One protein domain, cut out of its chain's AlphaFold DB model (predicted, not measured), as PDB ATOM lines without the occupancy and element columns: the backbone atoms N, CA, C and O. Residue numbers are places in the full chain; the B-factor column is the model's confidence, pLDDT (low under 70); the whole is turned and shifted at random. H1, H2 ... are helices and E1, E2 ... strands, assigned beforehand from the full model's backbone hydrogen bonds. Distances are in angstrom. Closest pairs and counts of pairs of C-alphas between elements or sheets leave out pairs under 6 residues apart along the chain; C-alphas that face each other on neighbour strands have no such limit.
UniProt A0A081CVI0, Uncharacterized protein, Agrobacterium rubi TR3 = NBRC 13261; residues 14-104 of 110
ATOM      1  N   TYR A  14     -48.686 -64.381 -18.994       93.75
ATOM      2  CA  TYR A  14     -47.441 -64.059 -18.283       93.75
ATOM      3  C   TYR A  14     -47.692 -63.878 -16.790       93.75
ATOM      4  O   TYR A  14     -48.829 -63.671 -16.365       93.75
ATOM      5  N   ALA A  15     -46.631 -64.008 -15.997       96.12
ATOM      6  CA  ALA A  15     -46.683 -63.780 -14.557       96.12
ATOM      7  C   ALA A  15     -46.742 -62.276 -14.242       96.12
ATOM      8  O   ALA A  15     -46.117 -61.475 -14.938       96.12
ATOM      9  N   VAL A  16     -47.484 -61.910 -13.194       96.38
ATOM     10  CA  VAL A  16     -47.679 -60.512 -12.769       96.38
ATOM     11  C   VAL A  16     -47.062 -60.244 -11.400       96.38
ATOM     12  O   VAL A  16     -46.252 -59.334 -11.271       96.38
ATOM     13  N   SER A  17     -47.438 -61.023 -10.388       97.38
ATOM     14  CA  SER A  17     -46.962 -60.865  -9.010       97.38
ATOM     15  C   SER A  17     -47.204 -62.142  -8.214       97.38
ATOM     16  O   SER A  17     -47.983 -63.003  -8.633       97.38
ATOM     17  N   TRP A  18     -46.605 -62.231  -7.033       98.19
ATOM     18  CA  TRP A  18     -46.999 -63.213  -6.030       98.19
ATOM     19  C   TRP A  18     -48.375 -62.895  -5.445       98.19
ATOM     20  O   TRP A  18     -48.867 -61.772  -5.597       98.19
ATOM     21  N   VAL A  19     -48.980 -63.882  -4.783       97.62
ATOM     22  CA  VAL A  19     -50.169 -63.685  -3.947       97.62
ATOM     23  C   VAL A  19     -49.991 -64.292  -2.561       97.62
ATOM     24  O   VAL A  19     -49.273 -65.280  -2.409       97.62
ATOM     25  N   ASP A  20     -50.649 -63.699  -1.569       95.81
ATOM     26  CA  ASP A  20     -50.785 -64.267  -0.226       95.81
ATOM     27  C   ASP A  20     -51.919 -65.310  -0.137       95.81
ATOM     28  O   ASP A  20     -52.565 -65.650  -1.134       95.81
ATOM     29  N   ASP A  21     -52.161 -65.825   1.072       91.88
ATOM     30  CA  ASP A  21     -53.188 -66.839   1.351       91.88
ATOM     31  C   ASP A  21     -54.622 -66.344   1.082       91.88
ATOM     32  O   ASP A  21     -55.514 -67.150   0.804       91.88
ATOM     33  N   ASP A  22     -54.843 -65.027   1.117       94.25
ATOM     34  CA  ASP A  22     -56.120 -64.393   0.782       94.25
ATOM     35  C   ASP A  22     -56.255 -64.132  -0.734       94.25
ATOM     36  O   ASP A  22     -57.296 -63.665  -1.208       94.25
ATOM     37  N   GLY A  23     -55.221 -64.456  -1.520       93.12
ATOM     38  CA  GLY A  23     -55.164 -64.223  -2.961       93.12
ATOM     39  C   GLY A  23     -54.831 -62.777  -3.339       93.12
ATOM     40  O   GLY A  23     -55.045 -62.380  -4.488       93.12
ATOM     41  N   THR A  24     -54.323 -61.986  -2.397       96.12
ATOM     42  CA  THR A  24     -53.971 -60.580  -2.604       96.12
ATOM     43  C   THR A  24     -52.560 -60.466  -3.186       96.12
ATOM     44  O   THR A  24     -51.660 -61.152  -2.704       96.12
ATOM     45  N   PRO A  25     -52.323 -59.607  -4.198       97.00
ATOM     46  CA  PRO A  25     -50.985 -59.362  -4.733       97.00
ATOM     47  C   PRO A  25     -49.992 -58.896  -3.662       97.00
ATOM     48  O   PRO A  25     -50.280 -57.952  -2.926       97.00
ATOM     49  N   VAL A  26     -48.802 -59.500  -3.630       97.38
ATOM     50  CA  VAL A  26     -47.702 -59.114  -2.731       97.38
ATOM     51  C   VAL A  26     -46.364 -59.052  -3.472       97.38
ATOM     52  O   VAL A  26     -46.162 -59.736  -4.477       97.38
ATOM     53  N   ASP A  27     -45.438 -58.234  -2.963       94.12
ATOM     54  CA  ASP A  27     -44.119 -58.018  -3.580       94.12
ATOM     55  C   ASP A  27     -43.125 -59.155  -3.290       94.12
ATOM     56  O   ASP A  27     -42.214 -59.414  -4.074       94.12
ATOM     57  N   SER A  28     -43.284 -59.838  -2.156       94.12
ATOM     58  CA  SER A  28     -42.379 -60.896  -1.709       94.12
ATOM     59  C   SER A  28     -43.130 -61.973  -0.950       94.12
ATOM     60  O   SER A  28     -44.103 -61.682  -0.252       94.12
ATOM     61  N   VAL A  29     -42.613 -63.192  -1.016       96.81
ATOM     62  CA  VAL A  29     -43.134 -64.361  -0.311       96.81
ATOM     63  C   VAL A  29     -42.007 -65.067   0.443       96.81
ATOM     64  O   VAL A  29     -40.849 -64.914   0.054       96.81
ATOM     65  N   PRO A  30     -42.313 -65.830   1.508       94.00
ATOM     66  CA  PRO A  30     -41.294 -66.564   2.260       94.00
ATOM     67  C   PRO A  30     -40.553 -67.616   1.426       94.00
ATOM     68  O   PRO A  30     -39.355 -67.787   1.607       94.00
ATOM     69  N   ASP A  31     -41.265 -68.301   0.525       96.19
ATOM     70  CA  ASP A  31     -40.714 -69.315  -0.378       96.19
ATOM     71  C   ASP A  31     -41.391 -69.191  -1.751       96.19
ATOM     72  O   ASP A  31     -42.603 -69.415  -1.889       96.19
ATOM     73  N   ARG A  32     -40.623 -68.819  -2.783       97.31
ATOM     74  CA  ARG A  32     -41.131 -68.607  -4.149       97.31
ATOM     75  C   ARG A  32     -41.572 -69.911  -4.817       97.31
ATOM     76  O   ARG A  32     -42.406 -69.883  -5.722       97.31
ATOM     77  N   PHE A  33     -41.058 -71.061  -4.390       97.56
ATOM     78  CA  PHE A  33     -41.396 -72.356  -4.975       97.56
ATOM     79  C   PHE A  33     -42.732 -72.886  -4.487       97.56
ATOM     80  O   PHE A  33     -43.423 -73.545  -5.261       97.56
ATOM     81  N   GLN A  34     -43.115 -72.579  -3.248       97.38
ATOM     82  CA  GLN A  34     -44.379 -73.023  -2.650       97.38
ATOM     83  C   GLN A  34     -45.528 -72.026  -2.838       97.38
ATOM     84  O   GLN A  34     -46.695 -72.389  -2.690       97.38
ATOM     85  N   SER A  35     -45.213 -70.787  -3.209       97.00
ATOM     86  CA  SER A  35     -46.201 -69.718  -3.342       97.00
ATOM     87  C   SER A  35     -46.956 -69.753  -4.672       97.00
ATOM     88  O   SER A  35     -46.446 -70.174  -5.717       97.00
ATOM     89  N   LEU A  36     -48.198 -69.270  -4.637       97.31
ATOM     90  CA  LEU A  36     -48.991 -69.020  -5.834       97.31
ATOM     91  C   LEU A  36     -48.726 -67.612  -6.366       97.31
ATOM     92  O   LEU A  36     -48.261 -66.720  -5.659       97.31
ATOM     93  N   TYR A  37     -49.039 -67.409  -7.640       97.38
ATOM     94  CA  TYR A  37     -48.804 -66.148  -8.329       97.38
ATOM     95  C   TYR A  37     -49.928 -65.842  -9.312       97.38
ATOM     96  O   TYR A  37     -50.588 -66.747  -9.836       97.38
ATOM     97  N   LEU A  38     -50.133 -64.557  -9.578       97.25
ATOM     98  CA  LEU A  38     -51.058 -64.088 -10.594       97.25
ATOM     99  C   LEU A  38     -50.461 -64.259 -11.982       97.25
ATOM    100  O   LEU A  38     -49.293 -63.951 -12.239       97.25
ATOM    101  N   ILE A  39     -51.310 -64.712 -12.893       95.81
ATOM    102  CA  ILE A  39     -51.050 -64.704 -14.323       95.81
ATOM    103  C   ILE A  39     -52.086 -63.840 -15.021       95.81
ATOM    104  O   ILE A  39     -53.261 -63.842 -14.653       95.81
ATOM    105  N   ARG A  40     -51.656 -63.141 -16.066       95.25
ATOM    106  CA  ARG A  40     -52.526 -62.326 -16.906       95.25
ATOM    107  C   ARG A  40     -52.482 -62.807 -18.334       95.25
ATOM    108  O   ARG A  40     -51.406 -63.085 -18.858       95.25
ATOM    109  N   SER A  41     -53.645 -62.889 -18.971       92.81
ATOM    110  CA  SER A  41     -53.707 -63.081 -20.415       92.81
ATOM    111  C   SER A  41     -53.630 -61.739 -21.135       92.81
ATOM    112  O   SER A  41     -54.484 -60.886 -20.915       92.81
ATOM    113  N   ASP A  42     -52.675 -61.564 -22.049       88.44
ATOM    114  CA  ASP A  42     -52.605 -60.368 -22.904       88.44
ATOM    115  C   ASP A  42     -53.774 -60.289 -23.890       88.44
ATOM    116  O   ASP A  42     -54.186 -59.204 -24.292       88.44
ATOM    117  N   TYR A  43     -54.344 -61.436 -24.266       88.44
ATOM    118  CA  TYR A  43     -55.457 -61.481 -25.210       88.44
ATOM    119  C   TYR A  43     -56.775 -60.999 -24.588       88.44
ATOM    120  O   TYR A  43     -57.514 -60.246 -25.219       88.44
ATOM    121  N   THR A  44     -57.090 -61.433 -23.364       90.75
ATOM    122  CA  THR A  44     -58.357 -61.080 -22.694       90.75
ATOM    123  C   THR A  44     -58.207 -59.983 -21.644       90.75
ATOM    124  O   THR A  44     -59.207 -59.438 -21.185       90.75
ATOM    125  N   GLY A  45     -56.978 -59.679 -21.222       91.06
ATOM    126  CA  GLY A  45     -56.683 -58.807 -20.091       91.06
ATOM    127  C   GLY A  45     -57.023 -59.410 -18.724       91.06
ATOM    128  O   GLY A  45     -56.787 -58.737 -17.725       91.06
ATOM    129  N   VAL A  46     -57.563 -60.633 -18.670       94.62
ATOM    130  CA  VAL A  46     -58.029 -61.277 -17.435       94.62
ATOM    131  C   VAL A  46     -56.845 -61.754 -16.604       94.62
ATOM    132  O   VAL A  46     -55.939 -62.414 -17.123       94.62
ATOM    133  N   GLU A  47     -56.899 -61.444 -15.313       95.19
ATOM    134  CA  GLU A  47     -55.982 -61.940 -14.294       95.19
ATOM    135  C   GLU A  47     -56.618 -63.100 -13.534       95.19
ATOM    136  O   GLU A  47     -57.818 -63.103 -13.252       95.19
ATOM    137  N   GLN A  48     -55.809 -64.101 -13.216       95.62
ATOM    138  CA  GLN A  48     -56.222 -65.233 -12.397       95.62
ATOM    139  C   GLN A  48     -55.035 -65.761 -11.601       95.62
ATOM    140  O   GLN A  48     -53.888 -65.688 -12.049       95.62
ATOM    141  N   ILE A  49     -55.311 -66.333 -10.433       96.56
ATOM    142  CA  ILE A  49     -54.291 -67.019  -9.642       96.56
ATOM    143  C   ILE A  49     -53.948 -68.323 -10.360       96.56
ATOM    144  O   ILE A  49     -54.829 -69.112 -10.719       96.56
ATOM    145  N   ASN A  50     -52.662 -68.545 -10.607       93.69
ATOM    146  CA  ASN A  50     -52.204 -69.793 -11.186       93.69
ATOM    147  C   ASN A  50     -52.488 -70.940 -10.205       93.69
ATOM    148  O   ASN A  50     -52.162 -70.857  -9.029       93.69
ATOM    149  N   SER A  51     -53.076 -72.032 -10.693       91.75
ATOM    150  CA  SER A  51     -53.586 -73.103  -9.824       91.75
ATOM    151  C   SER A  51     -52.503 -73.972  -9.180       91.75
ATOM    152  O   SER A  51     -52.822 -74.803  -8.335       91.75
ATOM    153  N   TRP A  52     -51.245 -73.827  -9.604       94.38
ATOM    154  CA  TRP A  52     -50.132 -74.639  -9.121       94.38
ATOM    155  C   TRP A  52     -48.912 -73.779  -8.795       94.38
ATOM    156  O   TRP A  52     -48.570 -72.911  -9.607       94.38
ATOM    157  N   PRO A  53     -48.231 -74.059  -7.672       96.25
ATOM    158  CA  PRO A  53     -46.981 -73.402  -7.324       96.25
ATOM    159  C   PRO A  53     -45.842 -73.865  -8.247       96.25
ATOM    160  O   PRO A  53     -45.981 -74.843  -9.001       96.25
ATOM    161  N   LEU A  54     -44.709 -73.161  -8.210       96.56
ATOM    162  CA  LEU A  54     -43.571 -73.459  -9.086       96.56
ATOM    163  C   LEU A  54     -42.925 -74.809  -8.773       96.56
ATOM    164  O   LEU A  54     -42.553 -75.512  -9.708       96.56
ATOM    165  N   SER A  55     -42.921 -75.235  -7.508       96.56
ATOM    166  CA  SER A  55     -42.453 -76.560  -7.078       96.56
ATOM    167  C   SER A  55     -43.159 -77.714  -7.786       96.56
ATOM    168  O   SER A  55     -42.601 -78.800  -7.920       96.56
ATOM    169  N   ARG A  56     -44.376 -77.495  -8.296       95.31
ATOM    170  CA  ARG A  56     -45.125 -78.487  -9.074       95.31
ATOM    171  C   ARG A  56     -45.075 -78.246 -10.578       95.31
ATOM    172  O   ARG A  56     -45.116 -79.200 -11.351       95.31
ATOM    173  N   LYS A  57     -45.101 -76.982 -11.000       93.50
ATOM    174  CA  LYS A  57     -45.239 -76.605 -12.414       93.50
ATOM    175  C   LYS A  57     -43.901 -76.552 -13.152       93.50
ATOM    176  O   LYS A  57     -43.869 -76.843 -14.345       93.50
ATOM    177  N   GLY A  58     -42.847 -76.153 -12.451       93.69
ATOM    178  CA  GLY A  58     -41.531 -75.901 -13.012       93.69
ATOM    179  C   GLY A  58     -41.423 -74.619 -13.838       93.69
ATOM    180  O   GLY A  58     -42.399 -73.904 -14.106       93.69
ATOM    181  N   PHE A  59     -40.196 -74.350 -14.265       94.50
ATOM    182  CA  PHE A  59     -39.745 -73.160 -14.973       94.50
ATOM    183  C   PHE A  59     -39.777 -73.319 -16.486       94.50
ATOM    184  O   PHE A  59     -39.888 -72.315 -17.182       94.50
ATOM    185  N   SER A  60     -39.794 -74.546 -17.015       87.88
ATOM    186  CA  SER A  60     -39.955 -74.807 -18.459       87.88
ATOM    187  C   SER A  60     -41.207 -74.163 -19.082       87.88
ATOM    188  O   SER A  60     -41.253 -73.880 -20.279       87.88
ATOM    189  N   SER A  61     -42.232 -73.899 -18.268       84.44
ATOM    190  CA  SER A  61     -43.468 -73.228 -18.682       84.44
ATOM    191  C   SER A  61     -43.434 -71.700 -18.537       84.44
ATOM    192  O   SER A  61     -44.376 -71.017 -18.956       84.44
ATOM    193  N   LEU A  62     -42.388 -71.144 -17.926       91.69
ATOM    194  CA  LEU A  62     -42.176 -69.718 -17.702       91.69
ATOM    195  C   LEU A  62     -41.186 -69.159 -18.719       91.69
ATOM    196  O   LEU A  62     -40.256 -69.825 -19.153       91.69
ATOM    197  N   THR A  63     -41.385 -67.902 -19.098       93.56
ATOM    198  CA  THR A  63     -40.334 -67.158 -19.791       93.56
ATOM    199  C   THR A  63     -39.351 -66.593 -18.770       93.56
ATOM    200  O   THR A  63     -39.704 -66.377 -17.610       93.56
ATOM    201  N   ILE A  64     -38.141 -66.242 -19.210       95.44
ATOM    202  CA  ILE A  64     -37.196 -65.493 -18.369       95.44
ATOM    203  C   ILE A  64     -37.802 -64.187 -17.834       95.44
ATOM    204  O   ILE A  64     -37.527 -63.802 -16.703       95.44
ATOM    205  N   ARG A  65     -38.661 -63.514 -18.618       95.00
ATOM    206  CA  ARG A  65     -39.360 -62.304 -18.170       95.00
ATOM    207  C   ARG A  65     -40.296 -62.623 -17.008       95.00
ATOM    208  O   ARG A  65     -40.268 -61.896 -16.028       95.00
ATOM    209  N   ASP A  66     -41.066 -63.706 -17.105       95.94
ATOM    210  CA  ASP A  66     -41.943 -64.138 -16.013       95.94
ATOM    211  C   ASP A  66     -41.139 -64.419 -14.738       95.94
ATOM    212  O   ASP A  66     -41.524 -63.984 -13.659       95.94
ATOM    213  N   ALA A  67     -40.008 -65.120 -14.866       96.69
ATOM    214  CA  ALA A  67     -39.147 -65.436 -13.731       96.69
ATOM    215  C   ALA A  67     -38.591 -64.165 -13.068       96.69
ATOM    216  O   ALA A  67     -38.658 -64.031 -11.850       96.69
ATOM    217  N   VAL A  68     -38.132 -63.194 -13.864       96.75
ATOM    218  CA  VAL A  68     -37.669 -61.895 -13.351       96.75
ATOM    219  C   VAL A  68     -38.796 -61.116 -12.675       96.75
ATOM    220  O   VAL A  68     -38.574 -60.547 -11.610       96.75
ATOM    221  N   THR A  69     -40.009 -61.125 -13.236       96.69
ATOM    222  CA  THR A  69     -41.189 -60.518 -12.594       96.69
ATOM    223  C   THR A  69     -41.475 -61.141 -11.227       96.69
ATOM    224  O   THR A  69     -41.839 -60.439 -10.291       96.69
ATOM    225  N   LEU A  70     -41.264 -62.448 -11.093       97.06
ATOM    226  CA  LEU A  70     -41.421 -63.196  -9.845       97.06
ATOM    227  C   LEU A  70     -40.208 -63.075  -8.901       97.06
ATOM    228  O   LEU A  70     -40.155 -63.731  -7.864       97.06
ATOM    229  N   GLY A  71     -39.236 -62.222  -9.223       97.12
ATOM    230  CA  GLY A  71     -38.091 -61.948  -8.360       97.12
ATOM    231  C   GLY A  71     -36.947 -62.954  -8.476       97.12
ATOM    232  O   GLY A  71     -36.081 -62.968  -7.608       97.12
ATOM    233  N   PHE A  72     -36.910 -63.787  -9.520       97.44
ATOM    234  CA  PHE A  72     -35.736 -64.601  -9.842       97.44
ATOM    235  C   PHE A  72     -34.752 -63.809 -10.705       97.44
ATOM    236  O   PHE A  72     -35.106 -63.183 -11.704       97.44
ATOM    237  N   SER A  73     -33.477 -63.876 -10.366       97.12
ATOM    238  CA  SER A  73     -32.387 -63.448 -11.228       97.12
ATOM    239  C   SER A  73     -32.283 -64.330 -12.474       97.12
ATOM    240  O   SER A  73     -32.737 -65.475 -12.536       97.12
ATOM    241  N   THR A  74     -31.597 -63.810 -13.492       95.94
ATOM    242  CA  THR A  74     -31.276 -64.585 -14.695       95.94
ATOM    243  C   THR A  74     -30.411 -65.812 -14.390       95.94
ATOM    244  O   THR A  74     -30.539 -66.821 -15.077       95.94
ATOM    245  N   ILE A  75     -29.545 -65.742 -13.372       95.94
ATOM    246  CA  ILE A  75     -28.678 -66.860 -12.977       95.94
ATOM    247  C   ILE A  75     -29.522 -67.986 -12.376       95.94
ATOM    248  O   ILE A  75     -29.404 -69.122 -12.831       95.94
ATOM    249  N   GLU A  76     -30.415 -67.661 -11.435       97.06
ATOM    250  CA  GLU A  76     -31.362 -68.623 -10.853       97.06
ATOM    251  C   GLU A  76     -32.217 -69.271 -11.948       97.06
ATOM    252  O   GLU A  76     -32.283 -70.494 -12.032       97.06
ATOM    253  N   TYR A  77     -32.799 -68.472 -12.852       96.94
ATOM    254  CA  TYR A  77     -33.618 -68.990 -13.952       96.94
ATOM    255  C   TYR A  77     -32.866 -70.007 -14.825       96.94
ATOM    256  O   TYR A  77     -33.387 -71.079 -15.123       96.94
ATOM    257  N   LEU A  78     -31.633 -69.690 -15.235       95.56
ATOM    258  CA  LEU A  78     -30.840 -70.592 -16.075       95.56
ATOM    259  C   LEU A  78     -30.434 -71.869 -15.330       95.56
ATOM    260  O   LEU A  78     -30.437 -72.941 -15.934       95.56
ATOM    261  N   ALA A  79     -30.108 -71.766 -14.039       95.56
ATOM    262  CA  ALA A  79     -29.809 -72.927 -13.206       95.56
ATOM    263  C   ALA A  79     -31.029 -73.854 -13.086       95.56
ATOM    264  O   ALA A  79     -30.900 -75.062 -13.277       95.56
ATOM    265  N   LEU A  80     -32.213 -73.281 -12.862       96.31
ATOM    266  CA  LEU A  80     -33.477 -74.007 -12.728       96.31
ATOM    267  C   LEU A  80     -33.887 -74.728 -14.012       96.31
ATOM    268  O   LEU A  80     -34.212 -75.912 -13.967       96.31
ATOM    269  N   ILE A  81     -33.813 -74.054 -15.165       95.81
ATOM    270  CA  ILE A  81     -34.082 -74.690 -16.464       95.81
ATOM    271  C   ILE A  81     -33.125 -75.859 -16.695       95.81
ATOM    272  O   ILE A  81     -33.564 -76.952 -17.042       95.81
ATOM    273  N   LYS A  82     -31.824 -75.653 -16.458       94.88
ATOM    274  CA  LYS A  82     -30.826 -76.709 -16.635       94.88
ATOM    275  C   LYS A  82     -31.099 -77.906 -15.717       94.88
ATOM    276  O   LYS A  82     -30.992 -79.044 -16.162       94.88
ATOM    277  N   TYR A  83     -31.456 -77.655 -14.458       95.00
ATOM    278  CA  TYR A  83     -31.806 -78.704 -13.504       95.00
ATOM    279  C   TYR A  83     -33.037 -79.502 -13.962       95.00
ATOM    280  O   TYR A  83     -32.995 -80.731 -13.994       95.00
ATOM    281  N   GLU A  84     -34.105 -78.822 -14.387       95.25
ATOM    282  CA  GLU A  84     -35.319 -79.477 -14.893       95.25
ATOM    283  C   GLU A  84     -35.051 -80.328 -16.140       95.25
ATOM    284  O   GLU A  84     -35.596 -81.424 -16.264       95.25
ATOM    285  N   GLU A  85     -34.199 -79.856 -17.050       94.12
ATOM    286  CA  GLU A  85     -33.807 -80.600 -18.251       94.12
ATOM    287  C   GLU A  85     -32.950 -81.835 -17.936       94.12
ATOM    288  O   GLU A  85     -33.090 -82.870 -18.590       94.12
ATOM    289  N   GLU A  86     -32.056 -81.736 -16.949       94.69
ATOM    290  CA  GLU A  86     -31.133 -82.813 -16.580       94.69
ATOM    291  C   GLU A  86     -31.824 -83.912 -15.763       94.69
ATOM    292  O   GLU A  86     -31.639 -85.102 -16.032       94.69
ATOM    293  N   PHE A  87     -32.645 -83.523 -14.785       94.38
ATOM    294  CA  PHE A  87     -33.216 -84.445 -13.802       94.38
ATOM    295  C   PHE A  87     -34.698 -84.754 -14.026       94.38
ATOM    296  O   PHE A  87     -35.220 -85.671 -13.391       94.38
ATOM    297  N   TYR A  88     -35.382 -84.034 -14.925       93.75
ATOM    298  CA  TYR A  88     -36.839 -84.122 -15.120       93.75
ATOM    299  C   TYR A  88     -37.626 -83.916 -13.815       93.75
ATOM    300  O   TYR A  88     -38.702 -84.486 -13.616       93.75
ATOM    301  N   GLN A  89     -37.066 -83.113 -12.910       94.69
ATOM    302  CA  GLN A  89     -37.604 -82.783 -11.596       94.69
ATOM    303  C   GLN A  89     -37.577 -81.274 -11.400       94.69
ATOM    304  O   GLN A  89     -36.713 -80.583 -11.929       94.69
ATOM    305  N   THR A  90     -38.531 -80.773 -10.628       96.25
ATOM    306  CA  THR A  90     -38.623 -79.368 -10.243       96.25
ATOM    307  C   THR A  90     -37.929 -79.150  -8.904       96.25
ATOM    308  O   THR A  90     -38.002 -80.006  -8.020       96.25
ATOM    309  N   VAL A  91     -37.295 -77.993  -8.739       96.19
ATOM    310  CA  VAL A  91     -36.780 -77.547  -7.437       96.19
ATOM    311  C   VAL A  91     -37.953 -77.272  -6.495       96.19
ATOM    312  O   VAL A  91     -38.979 -76.733  -6.916       96.19
ATOM    313  N   GLN A  92     -37.824 -77.692  -5.237       97.56
ATOM    314  CA  GLN A  92     -38.917 -77.693  -4.268       97.56
ATOM    315  C   GLN A  92     -38.873 -76.533  -3.273       97.56
ATOM    316  O   GLN A  92     -39.922 -76.217  -2.714       97.56
ATOM    317  N   SER A  93     -37.725 -75.896  -3.044       97.44
ATOM    318  CA  SER A  93     -37.607 -74.794  -2.081       97.44
ATOM    319  C   SER A  93     -36.451 -73.848  -2.399       97.44
ATOM    320  O   SER A  93     -35.613 -74.126  -3.260       97.44
ATOM    321  N   GLU A  94     -36.398 -72.729  -1.676       96.88
ATOM    322  CA  GLU A  94     -35.282 -71.778  -1.739       96.88
ATOM    323  C   GLU A  94     -33.951 -72.427  -1.337       96.88
ATOM    324  O   GLU A  94     -32.937 -72.215  -1.994       96.88
ATOM    325  N   GLU A  95     -33.947 -73.295  -0.320       96.38
ATOM    326  CA  GLU A  95     -32.730 -73.983   0.123       96.38
ATOM    327  C   GLU A  95     -32.171 -74.923  -0.954       96.38
ATOM    328  O   GLU A  95     -30.955 -75.057  -1.103       96.38
ATOM    329  N   GLU A  96     -33.046 -75.577  -1.722       96.19
ATOM    330  CA  GLU A  96     -32.622 -76.397  -2.859       96.19
ATOM    331  C   GLU A  96     -32.049 -75.540  -3.997       96.19
ATOM    332  O   GLU A  96     -31.068 -75.944  -4.627       96.19
ATOM    333  N   LEU A  97     -32.619 -74.356  -4.248       96.06
ATOM    334  CA  LEU A  97     -32.090 -73.407  -5.229       96.06
ATOM    335  C   LEU A  97     -30.705 -72.889  -4.822       96.06
ATOM    336  O   LEU A  97     -29.793 -72.877  -5.651       96.06
ATOM    337  N   ASP A  98     -30.526 -72.514  -3.557       95.56
ATOM    338  CA  ASP A  98     -29.236 -72.072  -3.027       95.56
ATOM    339  C   ASP A  98     -28.182 -73.177  -3.187       95.56
ATOM    340  O   ASP A  98     -27.115 -72.948  -3.763       95.56
ATOM    341  N   ALA A  99     -28.514 -74.414  -2.798       94.31
ATOM    342  CA  ALA A  99     -27.627 -75.562  -2.972       94.31
ATOM    343  C   ALA A  99     -27.294 -75.833  -4.454       94.31
ATOM    344  O   ALA A  99     -26.154 -76.168  -4.797       94.31
ATOM    345  N   LEU A 100     -28.262 -75.674  -5.361       92.94
ATOM    346  CA  LEU A 100     -28.060 -75.831  -6.804       92.94
ATOM    347  C   LEU A 100     -27.076 -74.791  -7.362       92.94
ATOM    348  O   LEU A 100     -26.234 -75.109  -8.211       92.94
ATOM    349  N   ILE A 101     -27.171 -73.550  -6.892       92.62
ATOM    350  CA  ILE A 101     -26.308 -72.452  -7.338       92.62
ATOM    351  C   ILE A 101     -24.900 -72.604  -6.767       92.62
ATOM    352  O   ILE A 101     -23.931 -72.423  -7.502       92.62
ATOM    353  N   GLU A 102     -24.768 -73.001  -5.502       90.31
ATOM    354  CA  GLU A 102     -23.469 -73.250  -4.866       90.31
ATOM    355  C   GLU A 102     -22.710 -74.420  -5.509       90.31
ATOM    356  O   GLU A 102     -21.484 -74.384  -5.640       90.31
ATOM    357  N   THR A 103     -23.431 -75.464  -5.925       79.81
ATOM    358  CA  THR A 103     -22.838 -76.671  -6.523       79.81
ATOM    359  C   THR A 103     -22.582 -76.554  -8.021       79.81
ATOM    360  O   THR A 103     -21.811 -77.346  -8.566       79.81
ATOM    361  N   SER A 104     -23.171 -75.563  -8.695       62.84
ATOM    362  CA  SER A 104     -22.891 -75.271 -10.098       62.84
ATOM    363  C   SER A 104     -21.514 -74.605 -10.215       62.84
ATOM    364  O   SER A 104     -21.374 -73.435  -9.858       62.84
TER     365      SER A 104
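What this domain is: This is residues 14 to 104 of the 110 residues of an uncharacterized protein of Agrobacterium rubi TR3 = NBRC 13261 (UniProt A0A081CVI0). A small sheet of three strands stands at one end of the domain and two helices, H3 and H4, set about at right angles to each other, at the opposite end. The short helix H2 bridges them, packing beside edge strand E1 with one side and on the first part of H3 with another, while the short helix H1 lies among loops near the middle. The printed part has 91 residues with three named strands and four named helices, in the order E1 E2 E3 H1 H2 H3 H4, a mixed class of helices and strands. The sheet, E1 - E2 - E3, is antiparallel. The whole is compact, with a radius of gyration of the C-alphas of 12.9 A and spans of 40 by 26 by 20 A.

Where its parts are: E1, residues 14 to 19, begins with C-alpha 14 at (-47.441, -64.059, -18.283) and is 14.6 A long. E2 holds residues 37 to 41 and measures 13.4 A; E3 holds residues 47 to 49. H1, residues 54 to 57, and H2, residues 64 to 69, are short. H3, residues 74 to 87, is the longest helix at 20.0 A, with C-alpha 74 at (-31.276, -64.585, -14.695). H4, residues 94 to 103, is 14.2 A long and ends with C-alpha 103 at (-22.838, -76.671, -6.523).

How they stand to each other: The strands form a meander, each the antiparallel neighbour of the one before. E1 and E2 are a hairpin at 149 degrees, with N 16 and O 38 within hydrogen-bond range at 2.9 A. E2 and E3 are a hairpin at 148 degrees, with N 39 and O 48 at 2.9 A. Residues 18 to 19 of E1 also pair, antiparallel, with residues 25 to 26. H2 is on the sheet at a height over the sheet of 6.1 A, from a local plane fitted to just 6 C-alphas; it is over none of the strands, but only just, with 2 of its C-alphas on E1. The closest C-alphas of E1 and H2, those of Ala 15 and Asp 66, are 5.0 A apart. H2 touches residues 74 to 77 of H3 at a steep tilt of 55 degrees, opposite ways; the closest C-alphas, of Ala 67 and Tyr 77, are 6.6 A apart. H4 touches residues 76 to 80 of H3, about perpendicular at 86 degrees; the closest C-alphas, of Ala 79 and Ile 101, are 6.8 A apart. H1 touches no helix and is not on the sheet. In H2, H3 and H4 every O i to N i+4 pair is within hydrogen-bond range; H1 is too short for such a pair.

The domain as a whole: The two C-alphas farthest apart, of Thr 44 and Thr 103, are 42.0 A apart. The printed part has no cut. The link from E1 to E2, 17 residues, is long. The mean pLDDT of the printed part is 94.5, and residue 104 is under 70.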